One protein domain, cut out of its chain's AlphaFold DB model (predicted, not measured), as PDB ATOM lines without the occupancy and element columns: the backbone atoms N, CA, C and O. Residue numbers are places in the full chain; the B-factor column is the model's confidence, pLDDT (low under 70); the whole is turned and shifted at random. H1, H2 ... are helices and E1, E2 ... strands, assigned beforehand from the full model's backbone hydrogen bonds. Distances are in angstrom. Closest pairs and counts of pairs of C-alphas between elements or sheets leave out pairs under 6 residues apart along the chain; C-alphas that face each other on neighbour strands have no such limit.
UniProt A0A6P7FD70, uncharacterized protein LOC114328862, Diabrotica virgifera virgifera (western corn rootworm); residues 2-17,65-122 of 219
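Overview. This is residues 2 to 17 and 65 to 122 of the 219 residues of the protein "uncharacterized protein LOC114328862" of Diabrotica virgifera virgifera (western corn rootworm) (UniProt A0A6P7FD70). A small three-stranded antiparallel sheet forms a wall at one end, with the short helix H1 and the first residues of H2 coming close to it. From there H2 runs away from the sheet as an arm, and H3 makes a corner at its far end, with residues 113 to 118 standing free. The printed part has 74 residues with three named strands and three named helices, in the order E1, E2, E3, H1, H2, H3 along the chain; the sheet order is E1, E2, E3, and the class is mixed, helices and strands. It is only just compact, close to loose, with a radius of gyration of the C-alphas of 13.5 A, and it spans 39 by 34 by 23 A.

Arrangement. Strand E1, residues 2 to 8, is an edge strand and the antiparallel neighbour of the inner strand E2, residues 67 to 73, at 164 degrees between directions. N 4 and O 71 are within hydrogen-bond range at 2.8 A, as are N 69 and O 6 at 2.8 A. E2 forms a hairpin with the other edge strand, E3, residues 78 to 83, where N 70 and O 81 are 2.8 A apart. Outside the named strands, residues 11 to 12 make a short parallel pairing with residues 87 to 88. H1, residues 90 to 98, is on the sheet but only grazes it with residues 93 to 97; the closest C-alphas of E1 and H1 are those of Arg 3 and Ala 97, 7.7 A apart. H2, residues 103 to 114, also only grazes the sheet, with residues 103 to 107; the C-alphas of Ala 83 and Leu 103, the closest of E3 and H2, are 6.1 A apart. With its residues 103 to 106 alone, H2 only just touches H1, with 3 pairs of C-alphas within 8 A, the closest being those of Glu 92 and Leu 106 at 7.6 A. Their lines stand at a steep tilt of 50 degrees, opposite ways. H3, residues 116 to 122, is not on the sheet and is apart from H1. H2, with residues 112 to 113 alone, and H3 touch only at the corner, and only just, with 3 pairs of C-alphas within 8 A; the closest are those of Ile 112 and Ala 119, 5.4 A apart. In H1, H2 and H3 every O i to N i+4 pair is within hydrogen-bond range.

Along the chain. E1 begins at C-alpha 2 (0.114, 36.527, -25.692) and is 20.1 A long; E2 is 19.7 A and E3 16.8 A. H1 measures 12.1 A. H2 begins at C-alpha 103 (-5.763, 43.773, -13.903) and is 16.6 A long. H3, 10.1 A, ends at C-alpha 122 (-24.907, 51.142, -12.005).

Size, cuts and confidence. The C-alphas of Asp 75 and Thr 117, the two farthest apart, are 40.6 A apart. Residues 18 to 64 are not printed, and C-alphas 17 and 65 are 20.3 A apart across the cut. Of the links printed whole, E3 to H1 is short and the others are tight. The mean pLDDT of the printed part is 77.1; it is under 70 in residues 9 to 17 and 116 to 122.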
ATOM      1  N   HIS A   2      -0.386  37.300 -26.831       85.06
ATOM      2  CA  HIS A   2       0.114  36.527 -25.692       85.06
ATOM      3  C   HIS A   2       0.032  37.354 -24.408       85.06
ATOM      4  O   HIS A   2       0.241  38.566 -24.427       85.06
ATOM      5  N   ARG A   3      -0.287  36.704 -23.285       82.94
ATOM      6  CA  ARG A   3      -0.459  37.354 -21.979       82.94
ATOM      7  C   ARG A   3       0.402  36.626 -20.951       82.94
ATOM      8  O   ARG A   3       0.266  35.419 -20.776       82.94
ATOM      9  N   PHE A   4       1.289  37.356 -20.282       85.44
ATOM     10  CA  PHE A   4       2.205  36.821 -19.277       85.44
ATOM     11  C   PHE A   4       1.921  37.462 -17.925       85.44
ATOM     12  O   PHE A   4       1.935  38.686 -17.793       85.44
ATOM     13  N   LEU A   5       1.682  36.633 -16.911       87.31
ATOM     14  CA  LEU A   5       1.400  37.079 -15.552       87.31
ATOM     15  C   LEU A   5       2.609  36.825 -14.653       87.31
ATOM     16  O   LEU A   5       3.112  35.704 -14.564       87.31
ATOM     17  N   LYS A   6       3.041  37.858 -13.935       85.50
ATOM     18  CA  LYS A   6       4.102  37.786 -12.934       85.50
ATOM     19  C   LYS A   6       3.572  38.244 -11.585       85.50
ATOM     20  O   LYS A   6       3.028  39.335 -11.438       85.50
ATOM     21  N   LEU A   7       3.768  37.399 -10.583       82.19
ATOM     22  CA  LEU A   7       3.310  37.620  -9.218       82.19
ATOM     23  C   LEU A   7       4.498  37.876  -8.294       82.19
ATOM     24  O   LEU A   7       5.449  37.093  -8.277       82.19
ATOM     25  N   GLN A   8       4.447  38.955  -7.509       77.62
ATOM     26  CA  GLN A   8       5.427  39.209  -6.455       77.62
ATOM     27  C   GLN A   8       4.738  39.297  -5.093       77.62
ATOM     28  O   GLN A   8       3.964  40.209  -4.820       77.62
ATOM     29  N   GLY A   9       5.052  38.340  -4.216       68.31
ATOM     30  CA  GLY A   9       4.527  38.291  -2.847       68.31
ATOM     31  C   GLY A   9       3.084  37.793  -2.729       68.31
ATOM     32  O   GLY A   9       2.676  37.422  -1.637       68.31
ATOM     33  N   THR A  10       2.346  37.707  -3.835       65.25
ATOM     34  CA  THR A  10       0.973  37.204  -3.869       65.25
ATOM     35  C   THR A  10       0.947  35.682  -3.962       65.25
ATOM     36  O   THR A  10       1.647  35.068  -4.767       65.25
ATOM     37  N   SER A  11       0.143  35.050  -3.109       64.31
ATOM     38  CA  SER A  11      -0.141  33.616  -3.184       64.31
ATOM     39  C   SER A  11      -1.423  33.381  -3.973       64.31
ATOM     40  O   SER A  11      -2.419  34.071  -3.736       64.31
ATOM     41  N   PHE A  12      -1.445  32.361  -4.827       65.19
ATOM     42  CA  PHE A  12      -2.707  31.858  -5.355       65.19
ATOM     43  C   PHE A  12      -3.521  31.209  -4.231       65.19
ATOM     44  O   PHE A  12      -2.990  30.456  -3.410       65.19
ATOM     45  N   TYR A  13      -4.821  31.486  -4.186       57.22
ATOM     46  CA  TYR A  13      -5.716  30.792  -3.266       57.22
ATOM     47  C   TYR A  13      -5.833  29.317  -3.693       57.22
ATOM     48  O   TYR A  13      -6.158  29.041  -4.841       57.22
ATOM     49  N   LYS A  14      -5.550  28.378  -2.776       57.50
ATOM     50  CA  LYS A  14      -5.605  26.908  -2.966       57.50
ATOM     51  C   LYS A  14      -4.568  26.257  -3.892       57.50
ATOM     52  O   LYS A  14      -4.646  25.048  -4.084       57.50
ATOM     53  N   TYR A  15      -3.548  26.964  -4.372       54.47
ATOM     54  CA  TYR A  15      -2.377  26.244  -4.876       54.47
ATOM     55  C   TYR A  15      -1.541  25.821  -3.675       54.47
ATOM     56  O   TYR A  15      -0.862  26.640  -3.052       54.47
ATOM     57  N   SER A  16      -1.598  24.527  -3.349       48.72
ATOM     58  CA  SER A  16      -0.469  23.886  -2.687       48.72
ATOM     59  C   SER A  16       0.741  24.250  -3.532       48.72
ATOM     60  O   SER A  16       0.809  23.900  -4.709       48.72
ATOM     61  N   ARG A  17       1.651  25.050  -2.976       51.41
ATOM     62  CA  ARG A  17       2.953  25.233  -3.591       51.41
ATOM     63  C   ARG A  17       3.564  23.844  -3.546       51.41
ATOM     64  O   ARG A  17       4.086  23.462  -2.497       51.41
ATOM     65  N   LYS A  65       5.819  44.922  -0.580       73.25
ATOM     66  CA  LYS A  65       4.640  45.306  -1.365       73.25
ATOM     67  C   LYS A  65       4.236  44.101  -2.221       73.25
ATOM     68  O   LYS A  65       5.070  43.567  -2.948       73.25
ATOM     69  N   GLU A  66       2.993  43.663  -2.082       80.25
ATOM     70  CA  GLU A  66       2.408  42.578  -2.870       80.25
ATOM     71  C   GLU A  66       1.808  43.169  -4.146       80.25
ATOM     72  O   GLU A  66       1.002  44.098  -4.075       80.25
ATOM     73  N   TYR A  67       2.227  42.673  -5.309       80.56
ATOM     74  CA  TYR A  67       1.714  43.162  -6.585       80.56
ATOM     75  C   TYR A  67       1.675  42.074  -7.659       80.56
ATOM     76  O   TYR A  67       2.403  41.077  -7.607       80.56
ATOM     77  N   ALA A  68       0.830  42.309  -8.658       84.25
ATOM     78  CA  ALA A  68       0.742  41.534  -9.883       84.25
ATOM     79  C   ALA A  68       1.110  42.421 -11.083       84.25
ATOM     80  O   ALA A  68       0.672  43.568 -11.185       84.25
ATOM     81  N   GLU A  69       1.936  41.891 -11.978       85.50
ATOM     82  CA  GLU A  69       2.309  42.486 -13.262       85.50
ATOM     83  C   GLU A  69       1.725  41.617 -14.382       85.50
ATOM     84  O   GLU A  69       1.948  40.407 -14.406       85.50
ATOM     85  N   LEU A  70       0.987  42.227 -15.307       88.06
ATOM     86  CA  LEU A  70       0.475  41.607 -16.523       88.06
ATOM     87  C   LEU A  70       1.172  42.244 -17.725       88.06
ATOM     88  O   LEU A  70       1.080  43.453 -17.934       88.06
ATOM     89  N   LEU A  71       1.864  41.428 -18.508       87.25
ATOM     90  CA  LEU A  71       2.458  41.822 -19.776       87.25
ATOM     91  C   LEU A  71       1.592  41.282 -20.912       87.25
ATOM     92  O   LEU A  71       1.410  40.072 -21.043       87.25
ATOM     93  N   ILE A  72       1.072  42.186 -21.732       86.06
ATOM     94  CA  ILE A  72       0.265  41.876 -22.906       86.06
ATOM     95  C   ILE A  72       1.128  42.129 -24.136       86.06
ATOM     96  O   ILE A  72       1.604  43.241 -24.341       86.06
ATOM     97  N   VAL A  73       1.324  41.098 -24.951       86.38
ATOM     98  CA  VAL A  73       2.091  41.155 -26.196       86.38
ATOM     99  C   VAL A  73       1.134  40.921 -27.360       86.38
ATOM    100  O   VAL A  73       0.515  39.863 -27.491       86.38
ATOM    101  N   THR A  74       0.992  41.937 -28.195       88.19
ATOM    102  CA  THR A  74       0.304  41.884 -29.488       88.19
ATOM    103  C   THR A  74       1.342  41.922 -30.603       88.19
ATOM    104  O   THR A  74       2.507  42.214 -30.344       88.19
ATOM    105  N   ASP A  75       0.926  41.656 -31.837       88.88
ATOM    106  CA  ASP A  75       1.847  41.597 -32.980       88.88
ATOM    107  C   ASP A  75       2.510  42.960 -33.255       88.88
ATOM    108  O   ASP A  75       3.631  43.021 -33.751       88.88
ATOM    109  N   ASN A  76       1.848  44.049 -32.841       90.38
ATOM    110  CA  ASN A  76       2.272  45.424 -33.106       90.38
ATOM    111  C   ASN A  76       2.778  46.168 -31.860       90.38
ATOM    112  O   ASN A  76       3.377  47.232 -31.984       90.38
ATOM    113  N   SER A  77       2.501  45.672 -30.649       85.94
ATOM    114  CA  SER A  77       2.832  46.389 -29.411       85.94
ATOM    115  C   SER A  77       2.913  45.483 -28.185       85.94
ATOM    116  O   SER A  77       2.240  44.450 -28.101       85.94
ATOM    117  N   SER A  78       3.681  45.914 -27.188       87.38
ATOM    118  CA  SER A  78       3.691  45.319 -25.853       87.38
ATOM    119  C   SER A  78       3.247  46.338 -24.809       87.38
ATOM    120  O   SER A  78       3.792  47.438 -24.754       87.38
ATOM    121  N   CYS A  79       2.304  45.965 -23.946       84.31
ATOM    122  CA  CYS A  79       1.825  46.798 -22.848       84.31
ATOM    123  C   CYS A  79       2.049  46.086 -21.512       84.31
ATOM    124  O   CYS A  79       1.606  44.951 -21.319       84.31
ATOM    125  N   GLN A  80       2.719  46.759 -20.576       86.12
ATOM    126  CA  GLN A  80       2.881  46.283 -19.207       86.12
ATOM    127  C   GLN A  80       1.898  47.012 -18.289       86.12
ATOM    128  O   GLN A  80       1.876  48.239 -18.225       86.12
ATOM    129  N   ARG A  81       1.099  46.252 -17.541       83.75
ATOM    130  CA  ARG A  81       0.153  46.769 -16.549       83.75
ATOM    131  C   ARG A  81       0.481  46.185 -15.184       83.75
ATOM    132  O   ARG A  81       0.670  44.978 -15.048       83.75
ATOM    133  N   ARG A  82       0.540  47.028 -14.156       82.56
ATOM    134  CA  ARG A  82       0.816  46.615 -12.775       82.56
ATOM    135  C   ARG A  82      -0.346  47.013 -11.880       82.56
ATOM    136  O   ARG A  82      -0.840  48.127 -11.978       82.56
ATOM    137  N   ALA A  83      -0.755  46.106 -11.000       79.38
ATOM    138  CA  ALA A  83      -1.788  46.361 -10.005       79.38
ATOM    139  C   ALA A  83      -1.379  45.785  -8.645       79.38
ATOM    140  O   ALA A  83      -0.775  44.711  -8.554       79.38
ATOM    141  N   ASN A  84      -1.729  46.494  -7.573       75.81
ATOM    142  CA  ASN A  84      -1.574  45.995  -6.211       75.81
ATOM    143  C   ASN A  84      -2.710  45.014  -5.921       75.81
ATOM    144  O   ASN A  84      -3.808  45.405  -5.541       75.81
ATOM    145  N   VAL A  85      -2.445  43.728  -6.117       74.12
ATOM    146  CA  VAL A  85      -3.401  42.660  -5.832       74.12
ATOM    147  C   VAL A  85      -2.872  41.880  -4.641       74.12
ATOM    148  O   VAL A  85      -1.708  41.514  -4.646       74.12
ATOM    149  N   LYS A  86      -3.694  41.619  -3.621       73.19
ATOM    150  CA  LYS A  86      -3.283  40.796  -2.462       73.19
ATOM    151  C   LYS A  86      -3.411  39.297  -2.750       73.19
ATOM    152  O   LYS A  86      -2.568  38.494  -2.365       73.19
ATOM    153  N   LYS A  87      -4.502  38.902  -3.415       74.50
ATOM    154  CA  LYS A  87      -4.842  37.504  -3.715       74.50
ATOM    155  C   LYS A  87      -5.558  37.412  -5.055       74.50
ATOM    156  O   LYS A  87      -6.474  38.198  -5.287       74.50
ATOM    157  N   LEU A  88      -5.163  36.426  -5.861       79.31
ATOM    158  CA  LEU A  88      -5.861  36.022  -7.082       79.31
ATOM    159  C   LEU A  88      -6.481  34.632  -6.895       79.31
ATOM    160  O   LEU A  88      -5.836  33.725  -6.352       79.31
ATOM    161  N   THR A  89      -7.733  34.478  -7.316       81.94
ATOM    162  CA  THR A  89      -8.450  33.194  -7.342       81.94
ATOM    163  C   THR A  89      -8.333  32.517  -8.710       81.94
ATOM    164  O   THR A  89      -7.958  33.147  -9.694       81.94
ATOM    165  N   PHE A  90      -8.637  31.217  -8.790       81.00
ATOM    166  CA  PHE A  90      -8.591  30.489 -10.064       81.00
ATOM    167  C   PHE A  90      -9.585  31.053 -11.084       81.00
ATOM    168  O   PHE A  90      -9.200  31.320 -12.214       81.00
ATOM    169  N   SER A  91     -10.819  31.330 -10.659       81.62
ATOM    170  CA  SER A  91     -11.842  31.941 -11.512       81.62
ATOM    171  C   SER A  91     -11.408  33.308 -12.050       81.62
ATOM    172  O   SER A  91     -11.700  33.645 -13.189       81.62
ATOM    173  N   GLU A  92     -10.668  34.090 -11.258       81.06
ATOM    174  CA  GLU A  92     -10.100  35.369 -11.699       81.06
ATOM    175  C   GLU A  92      -9.006  35.184 -12.766       81.06
ATOM    176  O   GLU A  92      -8.926  35.971 -13.706       81.06
ATOM    177  N   LEU A  93      -8.174  34.145 -12.652       83.56
ATOM    178  CA  LEU A  93      -7.156  33.825 -13.662       83.56
ATOM    179  C   LEU A  93      -7.772  33.275 -14.941       83.56
ATOM    180  O   LEU A  93      -7.342  33.642 -16.029       83.56
ATOM    181  N   GLU A  94      -8.771  32.409 -14.799       84.19
ATOM    182  CA  GLU A  94      -9.535  31.864 -15.912       84.19
ATOM    183  C   GLU A  94     -10.214  32.997 -16.682       84.19
ATOM    184  O   GLU A  94     -10.077  33.071 -17.900       84.19
ATOM    185  N   LEU A  95     -10.820  33.954 -15.971       84.38
ATOM    186  CA  LEU A  95     -11.396  35.151 -16.573       84.38
ATOM    187  C   LEU A  95     -10.332  36.017 -17.266       84.38
ATOM    188  O   LEU A  95     -10.540  36.458 -18.389       84.38
ATOM    189  N   LEU A  96      -9.168  36.241 -16.646       86.12
ATOM    190  CA  LEU A  96      -8.061  36.990 -17.265       86.12
ATOM    191  C   LEU A  96      -7.461  36.311 -18.504       86.12
ATOM    192  O   LEU A  96      -6.823  36.998 -19.308       86.12
ATOM    193  N   ALA A  97      -7.578  34.986 -18.600       83.62
ATOM    194  CA  ALA A  97      -7.082  34.189 -19.713       83.62
ATOM    195  C   ALA A  97      -8.107  34.093 -20.850       83.62
ATOM    196  O   ALA A  97      -7.716  34.113 -22.014       83.62
ATOM    197  N   SER A  98      -9.399  34.015 -20.521       84.44
ATOM    198  CA  SER A  98     -10.493  33.934 -21.494       84.44
ATOM    199  C   SER A  98     -10.924  35.296 -22.041       84.44
ATOM    200  O   SER A  98     -11.512  35.364 -23.117       84.44
ATOM    201  N   THR A  99     -10.614  36.385 -21.333       84.12
ATOM    202  CA  THR A  99     -11.004  37.748 -21.715       84.12
ATOM    203  C   THR A  99      -9.800  38.658 -21.950       84.12
ATOM    204  O   THR A  99      -8.677  38.400 -21.515       84.12
ATOM    205  N   ASN A 100     -10.053  39.797 -22.597       83.56
ATOM    206  CA  ASN A 100      -9.044  40.831 -22.819       83.56
ATOM    207  C   ASN A 100      -8.873  41.803 -21.640       83.56
ATOM    208  O   ASN A 100      -8.119  42.766 -21.767       83.56
ATOM    209  N   LEU A 101      -9.494  41.530 -20.491       82.00
ATOM    210  CA  LEU A 101      -9.546  42.446 -19.349       82.00
ATOM    211  C   LEU A 101      -8.168  42.764 -18.758       82.00
ATOM    212  O   LEU A 101      -7.316  41.887 -18.624       82.00
ATOM    213  N   ASN A 102      -7.958  44.002 -18.331       84.75
ATOM    214  CA  ASN A 102      -6.765  44.390 -17.578       84.75
ATOM    215  C   ASN A 102      -6.892  44.050 -16.082       84.75
ATOM    216  O   ASN A 102      -7.984  43.862 -15.551       84.75
ATOM    217  N   LEU A 103      -5.764  44.025 -15.357       83.25
ATOM    218  CA  LEU A 103      -5.763  43.773 -13.903       83.25
ATOM    219  C   LEU A 103      -6.579  44.810 -13.110       83.25
ATOM    220  O   LEU A 103      -7.188  44.468 -12.099       83.25
ATOM    221  N   SER A 104      -6.591  46.066 -13.558       81.44
ATOM    222  CA  SER A 104      -7.391  47.145 -12.966       81.44
ATOM    223  C   SER A 104      -8.889  46.929 -13.183       81.44
ATOM    224  O   SER A 104      -9.677  47.080 -12.254       81.44
ATOM    225  N   GLU A 105      -9.282  46.535 -14.391       82.06
ATOM    226  CA  GLU A 105     -10.671  46.234 -14.750       82.06
ATOM    227  C   GLU A 105     -11.191  45.023 -13.975       82.06
ATOM    228  O   GLU A 105     -12.282  45.075 -13.415       82.06
ATOM    229  N   LEU A 106     -10.373  43.974 -13.846       84.12
ATOM    230  CA  LEU A 106     -10.693  42.821 -13.008       84.12
ATOM    231  C   LEU A 106     -10.964  43.233 -11.552       84.12
ATOM    232  O   LEU A 106     -11.887  42.716 -10.925       84.12
ATOM    233  N   HIS A 107     -10.181  44.169 -11.008       79.31
ATOM    234  CA  HIS A 107     -10.377  44.655  -9.641       79.31
ATOM    235  C   HIS A 107     -11.689  45.434  -9.488       79.31
ATOM    236  O   HIS A 107     -12.419  45.215  -8.526       79.31
ATOM    237  N   LYS A 108     -12.032  46.280 -10.467       80.56
ATOM    238  CA  LYS A 108     -13.317  46.995 -10.488       80.56
ATOM    239  C   LYS A 108     -14.500  46.024 -10.542       80.56
ATOM    240  O   LYS A 108     -15.438  46.152  -9.764       80.56
ATOM    241  N   LEU A 109     -14.431  45.002 -11.399       77.25
ATOM    242  CA  LEU A 109     -15.468  43.966 -11.482       77.25
ATOM    243  C   LEU A 109     -15.624  43.204 -10.163       77.25
ATOM    244  O   LEU A 109     -16.738  42.889  -9.754       77.25
ATOM    245  N   LYS A 110     -14.513  42.937  -9.473       77.50
ATOM    246  CA  LYS A 110     -14.523  42.286  -8.163       77.50
ATOM    247  C   LYS A 110     -15.240  43.119  -7.105       77.50
ATOM    248  O   LYS A 110     -16.004  42.559  -6.325       77.50
ATOM    249  N   GLU A 111     -15.007  44.427  -7.077       76.25
ATOM    250  CA  GLU A 111     -15.700  45.333  -6.155       76.25
ATOM    251  C   GLU A 111     -17.209  45.365  -6.424       76.25
ATOM    252  O   GLU A 111     -17.991  45.298  -5.477       76.25
ATOM    253  N   ILE A 112     -17.618  45.364  -7.697       75.69
ATOM    254  CA  ILE A 112     -19.033  45.306  -8.102       75.69
ATOM    255  C   ILE A 112     -19.672  43.968  -7.692       75.69
ATOM    256  O   ILE A 112     -20.763  43.949  -7.132       75.69
ATOM    257  N   LEU A 113     -18.984  42.844  -7.919       72.44
ATOM    258  CA  LEU A 113     -19.472  41.504  -7.561       72.44
ATOM    259  C   LEU A 113     -19.583  41.286  -6.045       72.44
ATOM    260  O   LEU A 113     -20.422  40.509  -5.597       72.44
ATOM    261  N   GLN A 114     -18.722  41.928  -5.251       73.50
ATOM    262  CA  GLN A 114     -18.732  41.798  -3.790       73.50
ATOM    263  C   GLN A 114     -19.737  42.734  -3.112       73.50
ATOM    264  O   GLN A 114     -20.205  42.410  -2.021       73.50
ATOM    265  N   ASN A 115     -20.091  43.853  -3.751       71.44
ATOM    266  CA  ASN A 115     -20.989  44.864  -3.199       71.44
ATOM    267  C   ASN A 115     -22.257  45.007  -4.064       71.44
ATOM    268  O   ASN A 115     -22.274  45.798  -5.009       71.44
ATOM    269  N   PRO A 116     -23.359  44.311  -3.727       64.50
ATOM    270  CA  PRO A 116     -24.594  44.353  -4.518       64.50
ATOM    271  C   PRO A 116     -25.257  45.742  -4.549       64.50
ATOM    272  O   PRO A 116     -26.018  46.041  -5.462       64.50
ATOM    273  N   THR A 117     -24.954  46.618  -3.587       65.75
ATOM    274  CA  THR A 117     -25.407  48.018  -3.586       65.75
ATOM    275  C   THR A 117     -24.802  48.822  -4.735       65.75
ATOM    276  O   THR A 117     -25.522  49.541  -5.416       65.75
ATOM    277  N   VAL A 118     -23.511  48.624  -5.013       60.44
ATOM    278  CA  VAL A 118     -22.801  49.263  -6.131       60.44
ATOM    279  C   VAL A 118     -23.334  48.736  -7.466       60.44
ATOM    280  O   VAL A 118     -23.557  49.507  -8.394       60.44
ATOM    281  N   ALA A 119     -23.612  47.432  -7.560       58.44
ATOM    282  CA  ALA A 119     -24.221  46.838  -8.751       58.44
ATOM    283  C   ALA A 119     -25.602  47.442  -9.072       58.44
ATOM    284  O   ALA A 119     -25.911  47.680 -10.240       58.44
ATOM    285  N   ASN A 120     -26.403  47.740  -8.046       57.72
ATOM    286  CA  ASN A 120     -27.708  48.374  -8.214       57.72
ATOM    287  C   ASN A 120     -27.586  49.840  -8.653       57.72
ATOM    288  O   ASN A 120     -28.332  50.259  -9.528       57.72
ATOM    289  N   GLU A 121     -26.623  50.605  -8.132       58.94
ATOM    290  CA  GLU A 121     -26.393  52.003  -8.543       58.94
ATOM    291  C   GLU A 121     -26.009  52.133 -10.029       58.94
ATOM    292  O   GLU A 121     -26.483  53.041 -10.708       58.94
ATOM    293  N   TYR A 122     -25.231  51.189 -10.570       54.84
ATOM    294  CA  TYR A 122     -24.907  51.142 -12.005       54.84
ATOM    295  C   TYR A 122     -25.995  50.490 -12.874       54.84
ATOM    296  O   TYR A 122     -25.926  50.576 -14.099       54.84
TER     297      TYR A 122